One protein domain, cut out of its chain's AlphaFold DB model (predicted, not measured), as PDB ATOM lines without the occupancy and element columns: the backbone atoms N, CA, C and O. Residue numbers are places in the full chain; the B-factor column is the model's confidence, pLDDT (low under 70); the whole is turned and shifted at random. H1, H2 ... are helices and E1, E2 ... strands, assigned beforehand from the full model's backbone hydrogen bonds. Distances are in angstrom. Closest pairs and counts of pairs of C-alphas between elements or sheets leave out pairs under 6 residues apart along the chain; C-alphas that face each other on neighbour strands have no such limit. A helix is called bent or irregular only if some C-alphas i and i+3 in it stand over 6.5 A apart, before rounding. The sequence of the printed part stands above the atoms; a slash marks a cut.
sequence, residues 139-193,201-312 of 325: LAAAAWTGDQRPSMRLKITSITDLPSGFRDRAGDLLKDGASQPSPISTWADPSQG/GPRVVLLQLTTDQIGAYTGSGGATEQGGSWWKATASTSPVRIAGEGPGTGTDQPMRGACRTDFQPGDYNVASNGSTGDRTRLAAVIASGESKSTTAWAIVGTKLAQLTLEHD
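Overview. This is residues 139 to 193 and 201 to 312 of the 325 residues of an uncharacterized protein of Gordonia sp. 852002-51296_SCH5728562-b (UniProt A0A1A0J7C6). A six-stranded sheet, folded on itself and curled like part of a barrel, stands partly face to face with a four-stranded sheet, in a sandwich whose strands cross at 50 degrees. Short helices pack on the sheets, H1 on the larger and H2 on the smaller. The printed part has 167 residues with three named helices and ten named strands, in the order H1 E1 H2 H3 E2 E3 E4 E5 E6 E7 E8 E9 E10, and its class is mostly strand, with strands holding 72 of the 87 residues in named elements. The larger sheet, E7 E6 E1 E10 E9 E8, is mixed; the smaller, E2 E3 E4 E5, is antiparallel. The whole is compact, with a radius of gyration of the C-alphas of 15.0 A and spans of 46 by 32 by 32 A.

Arrangement. The larger sheet runs E7, residues 278 to 282, E6, residues 266 to 271, E1, residues 152 to 161, E10, residues 303 to 311, E9, residues 295 to 300, and E8, residues 284 to 287. It is a folded sheet, bent back on itself: E7 and E6 face E10, E9 and E8, with E1 as the hinge. E6 and E1 are parallel, with N 154 and O 269 within hydrogen-bond range at 2.8 A. E1 and E10 are antiparallel, with N 155 and O 308 at 2.8 A. E8, E9 and E10 form a meander, each strand the antiparallel neighbour of the one before; N 286 and O 297 are 2.9 A apart, N 298 and O 305 3.0 A. The smaller sheet is a meander too: E2, residues 203 to 210, E3, residues 213 to 219, E4, residues 230 to 237, and E5, residues 240 to 248. Its N and O pairs include N 207 and O 215 at 2.9 A, N 216 and O 233 at 2.8 A, and N 234 and O 244 at 2.8 A. Between the sheets, the closest C-alphas of E2 and E8 are those of Val 205 and Ala 284, 5.6 A. H2, residues 164 to 170, is on the smaller sheet at a height of 8.3 A; its closest C-alphas to E3 are those of Ala 170 and Thr 218, 5.7 A. H1, residues 139 to 142, is on the larger sheet at a height of 6.3 A, over none of its strands. H3, residues 173 to 176, is on the larger sheet at a height of 7.6 A and only grazes the smaller. In H2 every O i to N i+4 pair is within hydrogen-bond range; H1 and H3 are too short for one.

Along the chain. H1 begins at C-alpha 139 (53.331, 7.029, 32.051). E1 measures 25.4 A and bends by 63 degrees at residue 158. E2 measures 21.9 A, E4 21.6 A and E5 20.4 A. E10, 23.7 A long, ends at C-alpha 311 (58.771, 8.729, 41.467).

Size, cuts and confidence. The C-alphas farthest apart, of Glu 225 and Gly 274, are 47.2 A apart. Residues 194 to 200 are not printed, and C-alphas 193 and 201 are 14.5 A apart across the cut. The link E5 to E6 is long, with 17 residues. Mean pLDDT of the printed part is 83.3; 32 residues are under 70, among them residues 176 to 193 and 220 to 228.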
ATOM      1  N   LEU A 139      53.343   8.490  32.188       89.44
ATOM      2  CA  LEU A 139      53.331   7.029  32.051       89.44
ATOM      3  C   LEU A 139      54.501   6.490  31.213       89.44
ATOM      4  O   LEU A 139      55.021   5.419  31.519       89.44
ATOM      5  N   ALA A 140      54.954   7.232  30.197       89.12
ATOM      6  CA  ALA A 140      56.074   6.814  29.355       89.12
ATOM      7  C   ALA A 140      57.386   6.695  30.150       89.12
ATOM      8  O   ALA A 140      58.211   5.837  29.853       89.12
ATOM      9  N   ALA A 141      57.561   7.504  31.200       91.19
ATOM     10  CA  ALA A 141      58.722   7.434  32.088       91.19
ATOM     11  C   ALA A 141      58.705   6.229  33.050       91.19
ATOM     12  O   ALA A 141      59.684   6.017  33.763       91.19
ATOM     13  N   ALA A 142      57.616   5.452  33.086       93.31
ATOM     14  CA  ALA A 142      57.528   4.192  33.824       93.31
ATOM     15  C   ALA A 142      57.711   2.953  32.921       93.31
ATOM     16  O   ALA A 142      57.751   1.834  33.435       93.31
ATOM     17  N   ALA A 143      57.809   3.126  31.598       93.31
ATOM     18  CA  ALA A 143      57.997   2.032  30.649       93.31
ATOM     19  C   ALA A 143      59.468   1.583  30.591       93.31
ATOM     20  O   ALA A 143      60.384   2.405  30.579       93.31
ATOM     21  N   TRP A 144      59.702   0.273  30.507       92.94
ATOM     22  CA  TRP A 144      61.025  -0.302  30.263       92.94
ATOM     23  C   TRP A 144      61.335  -0.290  28.765       92.94
ATOM     24  O   TRP A 144      60.790  -1.085  28.001       92.94
ATOM     25  N   THR A 145      62.254   0.580  28.347       90.12
ATOM     26  CA  THR A 145      62.734   0.662  26.952       90.12
ATOM     27  C   THR A 145      64.137   0.072  26.754       90.12
ATOM     28  O   THR A 145      64.705   0.186  25.673       90.12
ATOM     29  N   GLY A 146      64.719  -0.538  27.790       90.88
ATOM     30  CA  GLY A 146      66.066  -1.112  27.790       90.88
ATOM     31  C   GLY A 146      66.338  -1.884  29.081       90.88
ATOM     32  O   GLY A 146      65.398  -2.376  29.700       90.88
ATOM     33  N   ASP A 147      67.600  -1.966  29.501       91.00
ATOM     34  CA  ASP A 147      67.998  -2.663  30.741       91.00
ATOM     35  C   ASP A 147      68.053  -1.746  31.970       91.00
ATOM     36  O   ASP A 147      68.186  -2.213  33.100       91.00
ATOM     37  N   GLN A 148      67.958  -0.432  31.763       90.38
ATOM     38  CA  GLN A 148      67.949   0.541  32.850       90.38
ATOM     39  C   GLN A 148      66.554   0.646  33.461       90.38
ATOM     40  O   GLN A 148      65.555   0.746  32.745       90.38
ATOM     41  N   ARG A 149      66.503   0.661  34.796       91.19
ATOM     42  CA  ARG A 149      65.252   0.829  35.531       91.19
ATOM     43  C   ARG A 149      64.649   2.215  35.248       91.19
ATOM     44  O   ARG A 149      65.372   3.207  35.360       91.19
ATOM     45  N   PRO A 150      63.343   2.309  34.943       92.56
ATOM     46  CA  PRO A 150      62.662   3.590  34.774       92.56
ATOM     47  C   PRO A 150      62.662   4.433  36.059       92.56
ATOM     48  O   PRO A 150      62.546   3.897  37.160       92.56
ATOM     49  N   SER A 151      62.757   5.759  35.922       88.69
ATOM     50  CA  SER A 151      62.775   6.709  37.051       88.69
ATOM     51  C   SER A 151      61.407   6.911  37.709       88.69
ATOM     52  O   SER A 151      61.319   7.428  38.827       88.69
ATOM     53  N   MET A 152      60.339   6.515  37.018       91.81
ATOM     54  CA  MET A 152      58.979   6.487  37.535       91.81
ATOM     55  C   MET A 152      58.528   5.044  37.729       91.81
ATOM     56  O   MET A 152      59.017   4.124  37.069       91.81
ATOM     57  N   ARG A 153      57.545   4.851  38.605       93.75
ATOM     58  CA  ARG A 153      56.901   3.558  38.823       93.75
ATOM     59  C   ARG A 153      55.391   3.692  38.951       93.75
ATOM     60  O   ARG A 153      54.865   4.746  39.306       93.75
ATOM     61  N   LEU A 154      54.703   2.594  38.670       95.31
ATOM     62  CA  LEU A 154      53.261   2.446  38.795       95.31
ATOM     63  C   LEU A 154      52.954   1.643  40.048       95.31
ATOM     64  O   LEU A 154      53.258   0.457  40.117       95.31
ATOM     65  N   LYS A 155      52.342   2.269  41.042       95.31
ATOM     66  CA  LYS A 155      51.905   1.589  42.257       95.31
ATOM     67  C   LYS A 155      50.481   1.080  42.084       95.31
ATOM     68  O   LYS A 155      49.585   1.874  41.811       95.31
ATOM     69  N   ILE A 156      50.260  -0.217  42.286       95.25
ATOM     70  CA  ILE A 156      48.904  -0.783  42.299       95.25
ATOM     71  C   ILE A 156      48.164  -0.277  43.541       95.25
ATOM     72  O   ILE A 156      48.584  -0.546  44.665       95.25
ATOM     73  N   THR A 157      47.067   0.452  43.337       95.19
ATOM     74  CA  THR A 157      46.207   0.960  44.422       95.19
ATOM     75  C   THR A 157      44.937   0.142  44.587       95.19
ATOM     76  O   THR A 157      44.433   0.011  45.700       95.19
ATOM     77  N   SER A 158      44.440  -0.447  43.501       95.56
ATOM     78  CA  SER A 158      43.298  -1.352  43.520       95.56
ATOM     79  C   SER A 158      43.381  -2.345  42.368       95.56
ATOM     80  O   SER A 158      43.995  -2.070  41.336       95.56
ATOM     81  N   ILE A 159      42.781  -3.520  42.544       95.81
ATOM     82  CA  ILE A 159      42.807  -4.586  41.550       95.81
ATOM     83  C   ILE A 159      41.530  -5.422  41.620       95.81
ATOM     84  O   ILE A 159      41.049  -5.746  42.703       95.81
ATOM     85  N   THR A 160      40.993  -5.792  40.462       97.12
ATOM     86  CA  THR A 160      39.840  -6.691  40.341       97.12
ATOM     87  C   THR A 160      40.093  -7.721  39.250       97.12
ATOM     88  O   THR A 160      40.769  -7.443  38.257       97.12
ATOM     89  N   ASP A 161      39.545  -8.922  39.417       97.88
ATOM     90  CA  ASP A 161      39.570  -9.936  38.365       97.88
ATOM     91  C   ASP A 161      38.732  -9.496  37.163       97.88
ATOM     92  O   ASP A 161      37.630  -8.963  37.321       97.88
ATOM     93  N   LEU A 162      39.262  -9.725  35.958       97.50
ATOM     94  CA  LEU A 162      38.470  -9.620  34.739       97.50
ATOM     95  C   LEU A 162      37.498 -10.812  34.657       97.50
ATOM     96  O   LEU A 162      37.851 -11.924  35.070       97.50
ATOM     97  N   PRO A 163      36.296 -10.627  34.089       97.62
ATOM     98  CA  PRO A 163      35.332 -11.713  33.915       97.62
ATOM     99  C   PRO A 163      35.890 -12.875  33.093       97.62
ATOM    100  O   PRO A 163      36.746 -12.682  32.228       97.62
ATOM    101  N   SER A 164      35.429 -14.102  33.350       95.88
ATOM    102  CA  SER A 164      35.882 -15.278  32.592       95.88
ATOM    103  C   SER A 164      35.585 -15.157  31.100       95.88
ATOM    104  O   SER A 164      36.479 -15.448  30.316       95.88
ATOM    105  N   GLY A 165      34.415 -14.644  30.696       93.75
ATOM    106  CA  GLY A 165      34.075 -14.506  29.276       93.75
ATOM    107  C   GLY A 165      35.084 -13.646  28.510       93.75
ATOM    108  O   GLY A 165      35.511 -14.016  27.411       93.75
ATOM    109  N   PHE A 166      35.523 -12.548  29.130       94.81
ATOM    110  CA  PHE A 166      36.593 -11.690  28.638       94.81
ATOM    111  C   PHE A 166      37.943 -12.409  28.616       94.81
ATOM    112  O   PHE A 166      38.630 -12.375  27.597       94.81
ATOM    113  N   ARG A 167      38.326 -13.070  29.715       95.06
ATOM    114  CA  ARG A 167      39.617 -13.773  29.824       95.06
ATOM    115  C   ARG A 167      39.757 -14.888  28.793       95.06
ATOM    116  O   ARG A 167      40.805 -14.982  28.164       95.06
ATOM    117  N   ASP A 168      38.702 -15.662  28.577       92.94
ATOM    118  CA  ASP A 168      38.689 -16.770  27.620       92.94
ATOM    119  C   ASP A 168      38.853 -16.273  26.175       92.94
ATOM    120  O   ASP A 168      39.479 -16.939  25.356       92.94
ATOM    121  N   ARG A 169      38.324 -15.081  25.860       91.50
ATOM    122  CA  ARG A 169      38.442 -14.455  24.527       91.50
ATOM    123  C   ARG A 169      39.771 -13.758  24.313       91.50
ATOM    124  O   ARG A 169      40.328 -13.844  23.224       91.50
ATOM    125  N   ALA A 170      40.263 -13.067  25.336       90.94
ATOM    126  CA  ALA A 170      41.554 -12.406  25.271       90.94
ATOM    127  C   ALA A 170      42.698 -13.433  25.249       90.94
ATOM    128  O   ALA A 170      43.714 -13.198  24.600       90.94
ATOM    129  N   GLY A 171      42.526 -14.580  25.914       89.94
ATOM    130  CA  GLY A 171      43.462 -15.699  25.871       89.94
ATOM    131  C   GLY A 171      44.890 -15.269  26.202       89.94
ATOM    132  O   GLY A 171      45.146 -14.615  27.218       89.94
ATOM    133  N   ASP A 172      45.825 -15.613  25.320       86.25
ATOM    134  CA  ASP A 172      47.247 -15.323  25.512       86.25
ATOM    135  C   ASP A 172      47.612 -13.837  25.336       86.25
ATOM    136  O   ASP A 172      48.653 -13.410  25.837       86.25
ATOM    137  N   LEU A 173      46.722 -12.996  24.781       86.31
ATOM    138  CA  LEU A 173      46.941 -11.539  24.707       86.31
ATOM    139  C   LEU A 173      47.145 -10.910  26.093       86.31
ATOM    140  O   LEU A 173      47.812  -9.883  26.221       86.31
ATOM    141  N   LEU A 174      46.564 -11.522  27.131       87.44
ATOM    142  CA  LEU A 174      46.702 -11.089  28.522       87.44
ATOM    143  C   LEU A 174      48.083 -11.392  29.116       87.44
ATOM    144  O   LEU A 174      48.479 -10.738  30.081       87.44
ATOM    145  N   LYS A 175      48.801 -12.383  28.576       78.38
ATOM    146  CA  LYS A 175      50.124 -12.811  29.062       78.38
ATOM    147  C   LYS A 175      51.242 -12.156  28.266       78.38
ATOM    148  O   LYS A 175      52.188 -11.621  28.842       78.38
ATOM    149  N   ASP A 176      51.102 -12.174  26.946       67.38
ATOM    150  CA  ASP A 176      52.194 -11.828  26.040       67.38
ATOM    151  C   ASP A 176      52.232 -10.331  25.721       67.38
ATOM    152  O   ASP A 176      53.265  -9.824  25.273       67.38
ATOM    153  N   GLY A 177      51.144  -9.617  26.040       56.81
ATOM    154  CA  GLY A 177      50.859  -8.279  25.542       56.81
ATOM    155  C   GLY A 177      50.442  -8.352  24.075       56.81
ATOM    156  O   GLY A 177      51.045  -9.074  23.281       56.81
ATOM    157  N   ALA A 178      49.395  -7.622  23.686       52.81
ATOM    158  CA  ALA A 178      49.043  -7.536  22.273       52.81
ATOM    159  C   ALA A 178      50.251  -6.987  21.495       52.81
ATOM    160  O   ALA A 178      50.830  -5.969  21.884       52.81
ATOM    161  N   SER A 179      50.651  -7.663  20.416       51.25
ATOM    162  CA  SER A 179      51.683  -7.152  19.517       51.25
ATOM    163  C   SER A 179      51.201  -5.813  18.952       51.25
ATOM    164  O   SER A 179      50.287  -5.804  18.139       51.25
ATOM    165  N   GLN A 180      51.777  -4.712  19.449       48.81
ATOM    166  CA  GLN A 180      51.613  -3.325  18.986       48.81
ATOM    167  C   GLN A 180      50.153  -2.916  18.676       48.81
ATOM    168  O   GLN A 180      49.685  -3.096  17.550       48.81
ATOM    169  N   PRO A 181      49.407  -2.298  19.610       45.47
ATOM    170  CA  PRO A 181      48.208  -1.582  19.222       45.47
ATOM    171  C   PRO A 181      48.602  -0.429  18.298       45.47
ATOM    172  O   PRO A 181      49.393   0.447  18.658       45.47
ATOM    173  N   SER A 182      47.997  -0.404  17.111       45.50
ATOM    174  CA  SER A 182      47.893   0.830  16.343       45.50
ATOM    175  C   SER A 182      47.302   1.922  17.251       45.50
ATOM    176  O   SER A 182      46.406   1.624  18.052       45.50
ATOM    177  N   PRO A 183      47.804   3.162  17.158       46.22
ATOM    178  CA  PRO A 183      47.478   4.239  18.085       46.22
ATOM    179  C   PRO A 183      45.961   4.416  18.279       46.22
ATOM    180  O   PRO A 183      45.193   4.382  17.313       46.22
ATOM    181  N   ILE A 184      45.529   4.620  19.531       44.34
ATOM    182  CA  ILE A 184      44.143   4.909  19.945       44.34
ATOM    183  C   ILE A 184      43.568   6.092  19.152       44.34
ATOM    184  O   ILE A 184      42.368   6.123  18.876       44.34
ATOM    185  N   SER A 185      44.413   7.023  18.697       43.31
ATOM    186  CA  SER A 185      43.998   8.124  17.817       43.31
ATOM    187  C   SER A 185      43.328   7.683  16.502       43.31
ATOM    188  O   SER A 185      42.521   8.440  15.968       43.31
ATOM    189  N   THR A 186      43.553   6.449  16.029       48.25
ATOM    190  CA  THR A 186      42.873   5.885  14.839       48.25
ATOM    191  C   THR A 186      41.475   5.319  15.115       48.25
ATOM    192  O   THR A 186      40.742   5.005  14.185       48.25
ATOM    193  N   TRP A 187      41.055   5.223  16.379       47.09
ATOM    194  CA  TRP A 187      39.721   4.727  16.756       47.09
ATOM    195  C   TRP A 187      38.677   5.843  16.850       47.09
ATOM    196  O   TRP A 187      37.473   5.584  16.844       47.09
ATOM    197  N   ALA A 188      39.142   7.089  16.951       39.09
ATOM    198  CA  ALA A 188      38.290   8.267  17.037       39.09
ATOM    199  C   ALA A 188      37.788   8.746  15.665       39.09
ATOM    200  O   ALA A 188      36.899   9.594  15.614       39.09
ATOM    201  N   ASP A 189      38.329   8.205  14.570       44.34
ATOM    202  CA  ASP A 189      37.874   8.507  13.218       44.34
ATOM    203  C   ASP A 189      37.473   7.222  12.469       44.34
ATOM    204  O   ASP A 189      38.295   6.627  11.769       44.34
ATOM    205  N   PRO A 190      36.203   6.781  12.574       38.69
ATOM    206  CA  PRO A 190      35.708   5.633  11.815       38.69
ATOM    207  C   PRO A 190      35.771   5.837  10.289       38.69
ATOM    208  O   PRO A 190      35.620   4.866   9.550       38.69
ATOM    209  N   SER A 191      36.020   7.061   9.797       39.03
ATOM    210  CA  SER A 191      36.186   7.336   8.366       39.03
ATOM    211  C   SER A 191      37.608   7.098   7.848       39.03
ATOM    212  O   SER A 191      37.789   6.965   6.639       39.03
ATOM    213  N   GLN A 192      38.607   6.977   8.731       40.66
ATOM    214  CA  GLN A 192      40.007   6.788   8.324       40.66
ATOM    215  C   GLN A 192      40.435   5.332   8.141       40.66
ATOM    216  O   GLN A 192      41.605   5.076   7.867       40.66
ATOM    217  N   GLY A 193      39.492   4.385   8.207       37.69
ATOM    218  CA  GLY A 193      39.793   2.964   8.061       37.69
ATOM    219  C   GLY A 193      40.768   2.483   9.136       37.69
ATOM    220  O   GLY A 193      41.236   3.240   9.983       37.69
ATOM    221  N   GLY A 201      44.872  -7.812  13.680       65.69
ATOM    222  CA  GLY A 201      45.349  -8.673  14.745       65.69
ATOM    223  C   GLY A 201      44.458  -8.610  15.990       65.69
ATOM    224  O   GLY A 201      43.901  -7.550  16.305       65.69
ATOM    225  N   PRO A 202      44.350  -9.726  16.731       71.50
ATOM    226  CA  PRO A 202      43.707  -9.737  18.034       71.50
ATOM    227  C   PRO A 202      44.417  -8.765  18.983       71.50
ATOM    228  O   PRO A 202      45.646  -8.740  19.065       71.50
ATOM    229  N   ARG A 203      43.645  -7.944  19.697       83.06
ATOM    230  CA  ARG A 203      44.183  -6.915  20.598       83.06
ATOM    231  C   ARG A 203      43.372  -6.762  21.872       83.06
ATOM    232  O   ARG A 203      42.213  -7.171  21.933       83.06
ATOM    233  N   VAL A 204      44.001  -6.155  22.874       88.06
ATOM    234  CA  VAL A 204      43.379  -5.745  24.136       88.06
ATOM    235  C   VAL A 204      43.530  -4.233  24.273       88.06
ATOM    236  O   VAL A 204      44.612  -3.699  24.044       88.06
ATOM    237  N   VAL A 205      42.445  -3.540  24.612       88.75
ATOM    238  CA  VAL A 205      42.405  -2.069  24.687       88.75
ATOM    239  C   VAL A 205      41.664  -1.629  25.939       88.75
ATOM    240  O   VAL A 205      40.704  -2.275  26.353       88.75
ATOM    241  N   LEU A 206      42.092  -0.511  26.521       91.94
ATOM    242  CA  LEU A 206      41.373   0.184  27.584       91.94
ATOM    243  C   LEU A 206      40.877   1.534  27.071       91.94
ATOM    244  O   LEU A 206      41.612   2.250  26.396       91.94
ATOM    245  N   LEU A 207      39.646   1.891  27.428       91.44
ATOM    246  CA  LEU A 207      39.067   3.210  27.193       91.44
ATOM    247  C   LEU A 207      38.443   3.725  28.486       91.44
ATOM    248  O   LEU A 207      37.712   2.998  29.160       91.44
ATOM    249  N   GLN A 208      38.675   4.993  28.803       92.62
ATOM    250  CA  GLN A 208      37.899   5.683  29.824       92.62
ATOM    251  C   GLN A 208      36.606   6.196  29.205       92.62
ATOM    252  O   GLN A 208      36.652   7.038  28.313       92.62
ATOM    253  N   LEU A 209      35.471   5.657  29.648       92.31
ATOM    254  CA  LEU A 209      34.151   5.930  29.070       92.31
ATOM    255  C   LEU A 209      33.483   7.132  29.741       92.31
ATOM    256  O   LEU A 209      32.855   7.952  29.075       92.31
ATOM    257  N   THR A 210      33.685   7.262  31.050       92.88
ATOM    258  CA  THR A 210      33.247   8.382  31.891       92.88
ATOM    259  C   THR A 210      34.287   8.617  32.995       92.88
ATOM    260  O   THR A 210      35.297   7.913  33.081       92.88
ATOM    261  N   THR A 211      34.060   9.595  33.873       91.19
ATOM    262  CA  THR A 211      34.899   9.805  35.069       91.19
ATOM    263  C   THR A 211      34.896   8.587  35.999       91.19
ATOM    264  O   THR A 211      35.901   8.275  36.632       91.19
ATOM    265  N   ASP A 212      33.778   7.864  36.046       94.44
ATOM    266  CA  ASP A 212      33.532   6.739  36.943       94.44
ATOM    267  C   ASP A 212      33.577   5.359  36.257       94.44
ATOM    268  O   ASP A 212      33.331   4.346  36.912       94.44
ATOM    269  N   GLN A 213      33.914   5.287  34.962       95.94
ATOM    270  CA  GLN A 213      33.811   4.051  34.181       95.94
ATOM    271  C   GLN A 213      34.973   3.823  33.203       95.94
ATOM    272  O   GLN A 213      35.364   4.697  32.423       95.94
ATOM    273  N   ILE A 214      35.460   2.581  33.181       95.31
ATOM    274  CA  ILE A 214      36.485   2.073  32.260       95.31
ATOM    275  C   ILE A 214      35.908   0.899  31.465       95.31
ATOM    276  O   ILE A 214      35.262   0.012  32.020       95.31
ATOM    277  N   GLY A 215      36.160   0.881  30.159       95.31
ATOM    278  CA  GLY A 215      35.900  -0.258  29.285       95.31
ATOM    279  C   GLY A 215      37.202  -0.955  28.902       95.31
ATOM    280  O   GLY A 215      38.112  -0.315  28.379       95.31
ATOM    281  N   ALA A 216      37.276  -2.262  29.131       94.44
ATOM    282  CA  ALA A 216      38.283  -3.152  28.571       94.44
ATOM    283  C   ALA A 216      37.693  -3.885  27.363       94.44
ATOM    284  O   ALA A 216      36.595  -4.434  27.449       94.44
ATOM    285  N   TYR A 217      38.425  -3.920  26.254       92.81
ATOM    286  CA  TYR A 217      37.990  -4.522  24.997       92.81
ATOM    287  C   TYR A 217      38.977  -5.587  24.553       92.81
ATOM    288  O   TYR A 217      40.185  -5.400  24.677       92.81
ATOM    289  N   THR A 218      38.461  -6.674  23.987       90.62
ATOM    290  CA  THR A 218      39.251  -7.652  23.240       90.62
ATOM    291  C   THR A 218      38.532  -8.049  21.954       90.62
ATOM    292  O   THR A 218      37.302  -8.089  21.921       90.62
ATOM    293  N   GLY A 219      39.281  -8.277  20.878       85.75
ATOM    294  CA  GLY A 219      38.722  -8.608  19.567       85.75
ATOM    295  C   GLY A 219      39.758  -8.524  18.450       85.75
ATOM    296  O   GLY A 219      40.888  -8.090  18.675       85.75
ATOM    297  N   SER A 220      39.363  -8.922  17.240       68.94
ATOM    298  CA  SER A 220      40.207  -8.986  16.031       68.94
ATOM    299  C   SER A 220      40.480  -7.632  15.357       68.94
ATOM    300  O   SER A 220      41.080  -7.583  14.288       68.94
ATOM    301  N   GLY A 221      40.026  -6.520  15.940       59.91
ATOM    302  CA  GLY A 221      40.099  -5.221  15.278       59.91
ATOM    303  C   GLY A 221      38.965  -4.954  14.280       59.91
ATOM    304  O   GLY A 221      38.242  -5.865  13.890       59.91
ATOM    305  N   GLY A 222      38.816  -3.686  13.871       55.72
ATOM    306  CA  GLY A 222      37.842  -3.233  12.864       55.72
ATOM    307  C   GLY A 222      36.510  -2.731  13.437       55.72
ATOM    308  O   GLY A 222      36.162  -3.016  14.585       55.72
ATOM    309  N   ALA A 223      35.769  -1.953  12.643       53.22
ATOM    310  CA  ALA A 223      34.389  -1.582  12.965       53.22
ATOM    311  C   ALA A 223      33.485  -2.828  12.909       53.22
ATOM    312  O   ALA A 223      33.720  -3.731  12.102       53.22
ATOM    313  N   THR A 224      32.427  -2.887  13.721       53.59
ATOM    314  CA  THR A 224      31.420  -3.968  13.650       53.59
ATOM    315  C   THR A 224      30.790  -4.086  12.266       53.59
ATOM    316  O   THR A 224      30.548  -5.195  11.801       53.59
ATOM    317  N   GLU A 225      30.607  -2.960  11.569       47.72
ATOM    318  CA  GLU A 225      30.129  -2.913  10.178       47.72
ATOM    319  C   GLU A 225      31.065  -3.640   9.194       47.72
ATOM    320  O   GLU A 225      30.629  -4.080   8.135       47.72
ATOM    321  N   GLN A 226      32.338  -3.823   9.562       51.19
ATOM    322  CA  GLN A 226      33.346  -4.569   8.802       51.19
ATOM    323  C   GLN A 226      33.541  -6.008   9.321       51.19
ATOM    324  O   GLN A 226      34.509  -6.670   8.958       51.19
ATOM    325  N   GLY A 227      32.645  -6.504  10.183       51.91
ATOM    326  CA  GLY A 227      32.731  -7.850  10.761       51.91
ATOM    327  C   GLY A 227      33.604  -7.961  12.018       51.91
ATOM    328  O   GLY A 227      33.900  -9.074  12.452       51.91
ATOM    329  N   GLY A 228      34.009  -6.838  12.626       60.66
ATOM    330  CA  GLY A 228      34.721  -6.840  13.905       60.66
ATOM    331  C   GLY A 228      33.852  -7.400  15.037       60.66
ATOM    332  O   GLY A 228      32.750  -6.907  15.277       60.66
ATOM    333  N   SER A 229      34.343  -8.416  15.756       75.94
ATOM    334  CA  SER A 229      33.680  -8.963  16.948       75.94
ATOM    335  C   SER A 229      34.397  -8.486  18.209       75.94
ATOM    336  O   SER A 229      35.423  -9.027  18.622       75.94
ATOM    337  N   TRP A 230      33.870  -7.421  18.811       86.62
ATOM    338  CA  TRP A 230      34.382  -6.909  20.076       86.62
ATOM    339  C   TRP A 230      33.698  -7.600  21.248       86.62
ATOM    340  O   TRP A 230      32.481  -7.774  21.265       86.62
ATOM    341  N   TRP A 231      34.482  -7.941  22.263       92.38
ATOM    342  CA  TRP A 231      33.990  -8.281  23.591       92.38
ATOM    343  C   TRP A 231      34.439  -7.208  24.572       92.38
ATOM    344  O   TRP A 231      35.600  -6.793  24.556       92.38
ATOM    345  N   LYS A 232      33.515  -6.746  25.407       94.50
ATOM    346  CA  LYS A 232      33.709  -5.641  26.337       94.50
ATOM    347  C   LYS A 232      33.483  -6.126  27.760       94.50
ATOM    348  O   LYS A 232      32.447  -6.715  28.054       94.50
ATOM    349  N   ALA A 233      34.416  -5.812  28.648       96.94
ATOM    350  CA  ALA A 233      34.203  -5.815  30.089       96.94
ATOM    351  C   ALA A 233      34.192  -4.364  30.576       96.94
ATOM    352  O   ALA A 233      35.050  -3.567  30.205       96.94
ATOM    353  N   THR A 234      33.214  -4.011  31.397       97.50
ATOM    354  CA  THR A 234      33.052  -2.651  31.915       97.50
ATOM    355  C   THR A 234      33.279  -2.655  33.415       97.50
ATOM    356  O   THR A 234      32.768  -3.533  34.110       97.50
ATOM    357  N   ALA A 235      34.021  -1.676  33.920       97.69
ATOM    358  CA  ALA A 235      34.326  -1.529  35.332       97.69
ATOM    359  C   ALA A 235      33.988  -0.123  35.834       97.69
ATOM    360  O   ALA A 235      34.201   0.863  35.132       97.69
ATOM    361  N   SER A 236      33.482  -0.052  37.063       96.75
ATOM    362  CA  SER A 236      33.411   1.175  37.861       96.75
ATOM    363  C   SER A 236      34.804   1.510  38.393       96.75
ATOM    364  O   SER A 236      35.562   0.592  38.709       96.75
ATOM    365  N   THR A 237      35.140   2.796  38.515       94.00
ATOM    366  CA  THR A 237      36.442   3.253  39.033       94.00
ATOM    367  C   THR A 237      36.442   3.533  40.536       94.00
ATOM    368  O   THR A 237      37.513   3.531  41.141       94.00
ATOM    369  N   SER A 238      35.270   3.728  41.156       92.31
ATOM    370  CA  SER A 238      35.142   3.988  42.596       92.31
ATOM    371  C   SER A 238      33.862   3.369  43.196       92.31
ATOM    372  O   SER A 238      32.769   3.893  42.987       92.31
ATOM    373  N   PRO A 239      33.957   2.240  43.929       94.38
ATOM    374  CA  PRO A 239      35.137   1.381  44.028       94.38
ATOM    375  C   PRO A 239      35.441   0.697  42.685       94.38
ATOM    376  O   PRO A 239      34.569   0.586  41.815       94.38
ATOM    377  N   VAL A 240      36.672   0.197  42.542       95.44
ATOM    378  CA  VAL A 240      37.068  -0.614  41.383       95.44
ATOM    379  C   VAL A 240      36.334  -1.947  41.413       95.44
ATOM    380  O   VAL A 240      36.608  -2.791  42.264       95.44
ATOM    381  N   ARG A 241      35.388  -2.134  40.492       96.88
ATOM    382  CA  ARG A 241      34.604  -3.372  40.366       96.88
ATOM    383  C   ARG A 241      34.114  -3.567  38.944       96.88
ATOM    384  O   ARG A 241      33.782  -2.594  38.268       96.88
ATOM    385  N   ILE A 242      33.999  -4.817  38.511       97.62
ATOM    386  CA  ILE A 242      33.338  -5.134  37.246       97.62
ATOM    387  C   ILE A 242      31.839  -4.827  37.365       97.62
ATOM    388  O   ILE A 242      31.178  -5.285  38.291       97.62
ATOM    389  N   ALA A 243      31.321  -4.057  36.413       96.81
ATOM    390  CA  ALA A 243      29.906  -3.722  36.276       96.81
ATOM    391  C   ALA A 243      29.170  -4.652  35.294       96.81
ATOM    392  O   ALA A 243      27.964  -4.838  35.419       96.81
ATOM    393  N   GLY A 244      29.877  -5.246  34.327       96.44
ATOM    394  CA  GLY A 244      29.309  -6.228  33.402       96.44
ATOM    395  C   GLY A 244      30.263  -6.614  32.274       96.44
ATOM    396  O   GLY A 244      31.292  -5.967  32.071       96.44
ATOM    397  N   GLU A 245      29.908  -7.656  31.524       96.38
ATOM    398  CA  GLU A 245      30.578  -8.029  30.276       96.38
ATOM    399  C   GLU A 245      29.581  -8.425  29.184       96.38
ATOM    400  O   GLU A 245      28.455  -8.830  29.476       96.38
ATOM    401  N   GLY A 246      29.998  -8.319  27.924       94.06
ATOM    402  CA  GLY A 246      29.191  -8.737  26.784       94.06
ATOM    403  C   GLY A 246      29.788  -8.321  25.439       94.06
ATOM    404  O   GLY A 246      30.908  -7.806  25.384       94.06
ATOM    405  N   PRO A 247      29.043  -8.523  24.339       90.62
ATOM    406  CA  PRO A 247      29.418  -7.997  23.034       90.62
ATOM    407  C   PRO A 247      29.615  -6.477  23.092       90.62
ATOM    408  O   PRO A 247      28.770  -5.745  23.606       90.62
ATOM    409  N   GLY A 248      30.741  -6.007  22.565       84.38
ATOM    410  CA  GLY A 248      31.012  -4.593  22.337       84.38
ATOM    411  C   GLY A 248      30.672  -4.210  20.900       84.38
ATOM    412  O   GLY A 248      30.772  -5.025  19.986       84.38
ATOM    413  N   THR A 249      30.308  -2.950  20.683       78.38
ATOM    414  CA  THR A 249      30.090  -2.425  19.327       78.38
ATOM    415  C   THR A 249      31.390  -1.976  18.663       78.38
ATOM    416  O   THR A 249      31.415  -1.728  17.465       78.38
ATOM    417  N   GLY A 250      32.469  -1.802  19.433       75.31
ATOM    418  CA  GLY A 250      33.702  -1.175  18.946       75.31
ATOM    419  C   GLY A 250      33.542   0.299  18.562       75.31
ATOM    420  O   GLY A 250      34.471   0.880  18.015       75.31
ATOM    421  N   THR A 251      32.380   0.901  18.835       81.19
ATOM    422  CA  THR A 251      32.075   2.306  18.525       81.19
ATOM    423  C   THR A 251      32.176   3.213  19.747       81.19
ATOM    424  O   THR A 251      31.923   4.413  19.640       81.19
ATOM    425  N   ASP A 252      32.493   2.647  20.913       85.19
ATOM    426  CA  ASP A 252      32.698   3.402  22.141       85.19
ATOM    427  C   ASP A 252      33.824   4.422  21.948       85.19
ATOM    428  O   ASP A 252      34.897   4.107  21.435       85.19
ATOM    429  N   GLN A 253      33.566   5.655  22.374       85.19
ATOM    430  CA  GLN A 253      34.529   6.746  22.304       85.19
ATOM    431  C   GLN A 253      35.074   7.042  23.701       85.19
ATOM    432  O   GLN A 253      34.340   6.921  24.686       85.19
ATOM    433  N   PRO A 254      36.350   7.441  23.816       86.38
ATOM    434  CA  PRO A 254      36.882   7.887  25.089       86.38
ATOM    435  C   PRO A 254      36.151   9.158  25.549       86.38
ATOM    436  O   PRO A 254      35.769  10.004  24.733       86.38
ATOM    437  N   MET A 255      35.974   9.315  26.861       88.19
ATOM    438  CA  MET A 255      35.314  10.478  27.446       88.19
ATOM    439  C   MET A 255      35.980  11.783  27.004       88.19
ATOM    440  O   MET A 255      37.181  11.850  26.716       88.19
ATOM    441  N   ARG A 256      35.220  12.878  27.003       84.88
ATOM    442  CA  ARG A 256      35.790  14.198  26.721       84.88
ATOM    443  C   ARG A 256      36.884  14.523  27.743       84.88
ATOM    444  O   ARG A 256      36.624  14.528  28.938       84.88
ATOM    445  N   GLY A 257      38.082  14.840  27.255       80.19
ATOM    446  CA  GLY A 257      39.247  15.119  28.103       80.19
ATOM    447  C   GLY A 257      40.078  13.885  28.461       80.19
ATOM    448  O   GLY A 257      41.150  14.054  29.024       80.19
ATOM    449  N   ALA A 258      39.646  12.675  28.079       82.44
ATOM    450  CA  ALA A 258      40.465  11.470  28.167       82.44
ATOM    451  C   ALA A 258      41.865  11.693  27.590       82.44
ATOM    452  O   ALA A 258      42.039  12.389  26.581       82.44
ATOM    453  N   CYS A 259      42.850  11.053  28.215       80.69
ATOM    454  CA  CYS A 259      44.207  11.065  27.711       80.69
ATOM    455  C   CYS A 259      44.250  10.507  26.289       80.69
ATOM    456  O   CYS A 259      43.898   9.352  26.072       80.69
ATOM    457  N   ARG A 260      44.682  11.324  25.322       69.75
ATOM    458  CA  ARG A 260      44.825  10.901  23.917       69.75
ATOM    459  C   ARG A 260      46.224  10.398  23.578       69.75
ATOM    460  O   ARG A 260      46.491  10.093  22.425       69.75
ATOM    461  N   THR A 261      47.121  10.366  24.559       70.31
ATOM    462  CA  THR A 261      48.466   9.831  24.375       70.31
ATOM    463  C   THR A 261      48.392   8.319  24.209       70.31
ATOM    464  O   THR A 261      47.790   7.625  25.028       70.31
ATOM    465  N   ASP A 262      49.024   7.824  23.151       68.50
ATOM    466  CA  ASP A 262      49.079   6.404  22.831       68.50
ATOM    467  C   ASP A 262      50.142   5.717  23.697       68.50
ATOM    468  O   ASP A 262      51.336   5.750  23.394       68.50
ATOM    469  N   PHE A 263      49.713   5.105  24.800       81.81
ATOM    470  CA  PHE A 263      50.588   4.271  25.620       81.81
ATOM    471  C   PHE A 263      50.611   2.844  25.083       81.81
ATOM    472  O   PHE A 263      49.575   2.251  24.782       81.81
ATOM    473  N   GLN A 264      51.814   2.289  24.958       84.69
ATOM    474  CA  GLN A 264      52.017   0.969  24.375       84.69
ATOM    475  C   GLN A 264      51.972  -0.121  25.462       84.69
ATOM    476  O   GLN A 264      52.530   0.083  26.544       84.69
ATOM    477  N   PRO A 265      51.350  -1.284  25.202       88.12
ATOM    478  CA  PRO A 265      51.562  -2.507  25.964       88.12
ATOM    479  C   PRO A 265      53.046  -2.864  26.009       88.12
ATOM    480  O   PRO A 265      53.811  -2.528  25.103       88.12
ATOM    481  N   GLY A 266      53.450  -3.577  27.051       91.44
ATOM    482  CA  GLY A 266      54.844  -3.955  27.241       91.44
ATOM    483  C   GLY A 266      55.243  -3.940  28.701       91.44
ATOM    484  O   GLY A 266      54.399  -4.041  29.588       91.44
ATOM    485  N   ASP A 267      56.540  -3.840  28.951       94.56
ATOM    486  CA  ASP A 267      57.086  -3.945  30.295       94.56
ATOM    487  C   ASP A 267      57.118  -2.567  30.974       94.56
ATOM    488  O   ASP A 267      57.622  -1.596  30.414       94.56
ATOM    489  N   TYR A 268      56.605  -2.482  32.199       95.06
ATOM    490  CA  TYR A 268      56.572  -1.272  33.022       95.06
ATOM    491  C   TYR A 268      57.167  -1.543  34.404       95.06
ATOM    492  O   TYR A 268      57.185  -2.680  34.878       95.06
ATOM    493  N   ASN A 269      57.682  -0.498  35.048       95.50
ATOM    494  CA  ASN A 269      58.120  -0.541  36.438       95.50
ATOM    495  C   ASN A 269      56.883  -0.482  37.343       95.50
ATOM    496  O   ASN A 269      56.336   0.596  37.575       95.50
ATOM    497  N   VAL A 270      56.401  -1.637  37.803       95.19
ATOM    498  CA  VAL A 270      55.170  -1.738  38.600       95.19
ATOM    499  C   VAL A 270      55.510  -2.188  40.013       95.19
ATOM    500  O   VAL A 270      56.093  -3.248  40.217       95.19
ATOM    501  N   ALA A 271      55.132  -1.387  41.003       93.50
ATOM    502  CA  ALA A 271      55.280  -1.708  42.412       93.50
ATOM    503  C   ALA A 271      54.008  -2.360  42.961       93.50
ATOM    504  O   ALA A 271      52.895  -1.836  42.829       93.50
ATOM    505  N   SER A 272      54.200  -3.489  43.635       84.62
ATOM    506  CA  SER A 272      53.226  -4.043  44.574       84.62
ATOM    507  C   SER A 272      53.509  -3.479  45.972       84.62
ATOM    508  O   SER A 272      54.554  -2.872  46.196       84.62
ATOM    509  N   ASN A 273      52.562  -3.593  46.906       77.50
ATOM    510  CA  ASN A 273      52.624  -2.941  48.221       77.50
ATOM    511  C   ASN A 273      54.009  -3.023  48.900       77.50
ATOM    512  O   ASN A 273      54.397  -4.066  49.415       77.50
ATOM    513  N   GLY A 274      54.721  -1.889  48.930       67.12
ATOM    514  CA  GLY A 274      56.025  -1.746  49.585       67.12
ATOM    515  C   GLY A 274      57.236  -2.234  48.782       67.12
ATOM    516  O   GLY A 274      58.353  -2.114  49.282       67.12
ATOM    517  N   SER A 275      57.060  -2.746  47.559       78.19
ATOM    518  CA  SER A 275      58.177  -3.159  46.705       78.19
ATOM    519  C   SER A 275      58.809  -1.964  45.987       78.19
ATOM    520  O   SER A 275      58.204  -0.900  45.818       78.19
ATOM    521  N   THR A 276      60.068  -2.118  45.574       76.19
ATOM    522  CA  THR A 276      60.777  -1.067  44.840       76.19
ATOM    523  C   THR A 276      60.294  -0.952  43.392       76.19
ATOM    524  O   THR A 276      60.619   0.042  42.761       76.19
ATOM    525  N   GLY A 277      59.465  -1.876  42.900       83.00
ATOM    526  CA  GLY A 277      58.972  -1.918  41.526       83.00
ATOM    527  C   GLY A 277      59.658  -3.008  40.707       83.00
ATOM    528  O   GLY A 277      60.888  -3.080  40.655       83.00
ATOM    529  N   ASP A 278      58.855  -3.862  40.080       90.12
ATOM    530  CA  ASP A 278      59.303  -4.989  39.272       90.12
ATOM    531  C   ASP A 278      58.970  -4.752  37.801       90.12
ATOM    532  O   ASP A 278      57.971  -4.107  37.461       90.12
ATOM    533  N   ARG A 279      59.800  -5.308  36.913       94.31
ATOM    534  CA  ARG A 279      59.528  -5.326  35.474       94.31
ATOM    535  C   ARG A 279      58.295  -6.193  35.220       94.31
ATOM    536  O   ARG A 279      58.371  -7.418  35.253       94.31
ATOM    537  N   THR A 280      57.162  -5.542  34.983       94.06
ATOM    538  CA  THR A 280      55.850  -6.180  34.859       94.06
ATOM    539  C   THR A 280      55.260  -5.889  33.495       94.06
ATOM    540  O   THR A 280      55.163  -4.731  33.089       94.06
ATOM    541  N   ARG A 281      54.825  -6.936  32.795       93.06
ATOM    542  CA  ARG A 281      54.177  -6.790  31.495       93.06
ATOM    543  C   ARG A 281      52.714  -6.369  31.644       93.06
ATOM    544  O   ARG A 281      51.937  -7.033  32.328       93.06
ATOM    545  N   LEU A 282      52.346  -5.278  30.980       93.69
ATOM    546  CA  LEU A 282      50.992  -4.741  30.886       93.69
ATOM    547  C   LEU A 282      50.418  -5.050  29.500       93.69
ATOM    548  O   LEU A 282      51.016  -4.682  28.486       93.69
ATOM    549  N   ALA A 283      49.250  -5.694  29.454       91.88
ATOM    550  CA  ALA A 283      48.582  -6.039  28.195       91.88
ATOM    551  C   ALA A 283      47.883  -4.837  27.542       91.88
ATOM    552  O   ALA A 283      47.729  -4.789  26.325       91.88
ATOM    553  N   ALA A 284      47.473  -3.865  28.358       91.19
ATOM    554  CA  ALA A 284      46.963  -2.562  27.950       91.19
ATOM    555  C   ALA A 284      47.170  -1.575  29.101       91.19
ATOM    556  O   ALA A 284      47.142  -1.983  30.266       91.19
ATOM    557  N   VAL A 285      47.348  -0.292  28.788       92.88
ATOM    558  CA  VAL A 285      47.494   0.772  29.785       92.88
ATOM    559  C   VAL A 285      46.979   2.102  29.237       92.88
ATOM    560  O   VAL A 285      47.203   2.420  28.074       92.88
ATOM    561  N   ILE A 286      46.286   2.877  30.072       92.12
ATOM    562  CA  ILE A 286      45.868   4.257  29.784       92.12
ATOM    563  C   ILE A 286      46.046   5.139  31.020       92.12
ATOM    564  O   ILE A 286      45.933   4.671  32.151       92.12
ATOM    565  N   ALA A 287      46.278   6.433  30.818       91.06
ATOM    566  CA  ALA A 287      46.166   7.430  31.881       91.06
ATOM    567  C   ALA A 287      44.709   7.889  32.039       91.06
ATOM    568  O   ALA A 287      43.966   7.949  31.058       91.06
ATOM    569  N   SER A 288      44.317   8.257  33.262       89.25
ATOM    570  CA  SER A 288      43.045   8.947  33.489       89.25
ATOM    571  C   SER A 288      43.050  10.314  32.794       89.25
ATOM    572  O   SER A 288      44.040  11.040  32.845       89.25
ATOM    573  N   GLY A 289      41.933  10.667  32.160       82.44
ATOM    574  CA  GLY A 289      41.698  11.942  31.480       82.44
ATOM    575  C   GLY A 289      41.549  13.151  32.390       82.44
ATOM    576  O   GLY A 289      41.477  14.283  31.918       82.44
ATOM    577  N   GLU A 290      41.468  12.939  33.696       80.19
ATOM    578  CA  GLU A 290      41.388  14.046  34.636       80.19
ATOM    579  C   GLU A 290      42.694  14.845  34.612       80.19
ATOM    580  O   GLU A 290      43.794  14.309  34.779       80.19
ATOM    581  N   SER A 291      42.580  16.154  34.390       69.19
ATOM    582  CA  SER A 291      43.738  17.041  34.365       69.19
ATOM    583  C   SER A 291      44.517  16.909  35.672       69.19
ATOM    584  O   SER A 291      43.931  17.048  36.743       69.19
ATOM    585  N   LYS A 292      45.834  16.696  35.577       75.19
ATOM    586  CA  LYS A 292      46.742  16.474  36.719       75.19
ATOM    587  C   LYS A 292      46.573  15.141  37.455       75.19
ATOM    588  O   LYS A 292      47.178  14.958  38.505       75.19
ATOM    589  N   SER A 293      45.810  14.194  36.910       81.69
ATOM    590  CA  SER A 293      45.717  12.871  37.516       81.69
ATOM    591  C   SER A 293      47.050  12.128  37.415       81.69
ATOM    592  O   SER A 293      47.674  12.055  36.353       81.69
ATOM    593  N   THR A 294      47.474  11.543  38.530       89.88
ATOM    594  CA  THR A 294      48.522  10.513  38.588       89.88
ATOM    595  C   THR A 294      47.949   9.119  38.335       89.88
ATOM    596  O   THR A 294      48.698   8.144  38.310       89.88
ATOM    597  N   THR A 295      46.629   9.004  38.158       93.38
ATOM    598  CA  THR A 295      45.944   7.723  38.010       93.38
ATOM    599  C   THR A 295      46.118   7.170  36.604       93.38
ATOM    600  O   THR A 295      45.956   7.878  35.606       93.38
ATOM    601  N   ALA A 296      46.378   5.874  36.535       94.81
ATOM    602  CA  ALA A 296      46.361   5.086  35.321       94.81
ATOM    603  C   ALA A 296      45.561   3.797  35.532       94.81
ATOM    604  O   ALA A 296      45.325   3.361  36.659       94.81
ATOM    605  N   TRP A 297      45.158   3.188  34.427       95.50
ATOM    606  CA  TRP A 297      44.470   1.906  34.389       95.50
ATOM    607  C   TRP A 297      45.271   0.959  33.527       95.50
ATOM    608  O   TRP A 297      45.732   1.355  32.458       95.50
ATOM    609  N   ALA A 298      45.424  -0.282  33.973       95.81
ATOM    610  CA  ALA A 298      46.123  -1.290  33.195       95.81
ATOM    611  C   ALA A 298      45.505  -2.672  33.350       95.81
ATOM    612  O   ALA A 298      44.861  -2.982  34.353       95.81
ATOM    613  N   ILE A 299      45.761  -3.519  32.361       95.56
ATOM    614  CA  ILE A 299      45.503  -4.951  32.451       95.56
ATOM    615  C   ILE A 299      46.822  -5.650  32.776       95.56
ATOM    616  O   ILE A 299      47.761  -5.628  31.979       95.56
ATOM    617  N   VAL A 300      46.872  -6.252  33.966       94.25
ATOM    618  CA  VAL A 300      48.017  -7.001  34.497       94.25
ATOM    619  C   VAL A 300      47.624  -8.472  34.539       94.25
ATOM    620  O   VAL A 300      46.862  -8.898  35.413       94.25
ATOM    621  N   GLY A 301      48.097  -9.254  33.568       93.62
ATOM    622  CA  GLY A 301      47.632 -10.626  33.391       93.62
ATOM    623  C   GLY A 301      46.108 -10.670  33.242       93.62
ATOM    624  O   GLY A 301      45.531 -10.059  32.350       93.62
ATOM    625  N   THR A 302      45.433 -11.368  34.155       95.38
ATOM    626  CA  THR A 302      43.973 -11.564  34.147       95.38
ATOM    627  C   THR A 302      43.188 -10.537  34.962       95.38
ATOM    628  O   THR A 302      41.994 -10.730  35.206       95.38
ATOM    629  N   LYS A 303      43.836  -9.458  35.403       96.94
ATOM    630  CA  LYS A 303      43.256  -8.480  36.325       96.94
ATOM    631  C   LYS A 303      43.251  -7.079  35.725       96.94
ATOM    632  O   LYS A 303      44.187  -6.690  35.028       96.94
ATOM    633  N   LEU A 304      42.213  -6.312  36.047       97.12
ATOM    634  CA  LEU A 304      42.176  -4.868  35.840       97.12
ATOM    635  C   LEU A 304      42.726  -4.192  37.096       97.12
ATOM    636  O   LEU A 304      42.228  -4.432  38.198       97.12
ATOM    637  N   ALA A 305      43.738  -3.350  36.927       96.56
ATOM    638  CA  ALA A 305      44.385  -2.622  38.005       96.56
ATOM    639  C   ALA A 305      44.170  -1.114  37.855       96.56
ATOM    640  O   ALA A 305      44.324  -0.555  36.766       96.56
ATOM    641  N   GLN A 306      43.874  -0.466  38.980       96.12
ATOM    642  CA  GLN A 306      44.074   0.962  39.159       96.12
ATOM    643  C   GLN A 306      45.497   1.183  39.667       96.12
ATOM    644  O   GLN A 306      45.960   0.511  40.597       96.12
ATOM    645  N   LEU A 307      46.190   2.117  39.033       95.88
ATOM    646  CA  LEU A 307      47.587   2.419  39.278       95.88
ATOM    647  C   LEU A 307      47.742   3.901  39.614       95.88
ATOM    648  O   LEU A 307      47.043   4.747  39.057       95.88
ATOM    649  N   THR A 308      48.710   4.223  40.462       94.31
ATOM    650  CA  THR A 308      49.174   5.593  40.684       94.31
ATOM    651  C   THR A 308      50.618   5.713  40.226       94.31
ATOM    652  O   THR A 308      51.473   4.922  40.621       94.31
ATOM    653  N   LEU A 309      50.886   6.697  39.377       93.38
ATOM    654  CA  LEU A 309      52.221   7.042  38.916       93.38
ATOM    655  C   LEU A 309      52.960   7.845  39.997       93.38
ATOM    656  O   LEU A 309      52.464   8.876  40.454       93.38
ATOM    657  N   GLU A 310      54.157   7.401  40.367       91.19
ATOM    658  CA  GLU A 310      55.006   8.054  41.368       91.19
ATOM    659  C   GLU A 310      56.493   7.972  40.992       91.19
ATOM    660  O   GLU A 310      56.894   7.165  40.150       91.19
ATOM    661  N   HIS A 311      57.319   8.819  41.611       88.81
ATOM    662  CA  HIS A 311      58.771   8.729  41.467       88.81
ATOM    663  C   HIS A 311      59.303   7.465  42.135       88.81
ATOM    664  O   HIS A 311      58.940   7.131  43.266       88.81
ATOM    665  N   ASP A 312      60.226   6.796  41.455       83.19
ATOM    666  CA  ASP A 312      60.974   5.702  42.039       83.19
ATOM    667  C   ASP A 312      62.154   6.262  42.845       83.19
ATOM    668  O   ASP A 312      63.227   6.547  42.312       83.19
TER     669      ASP A 312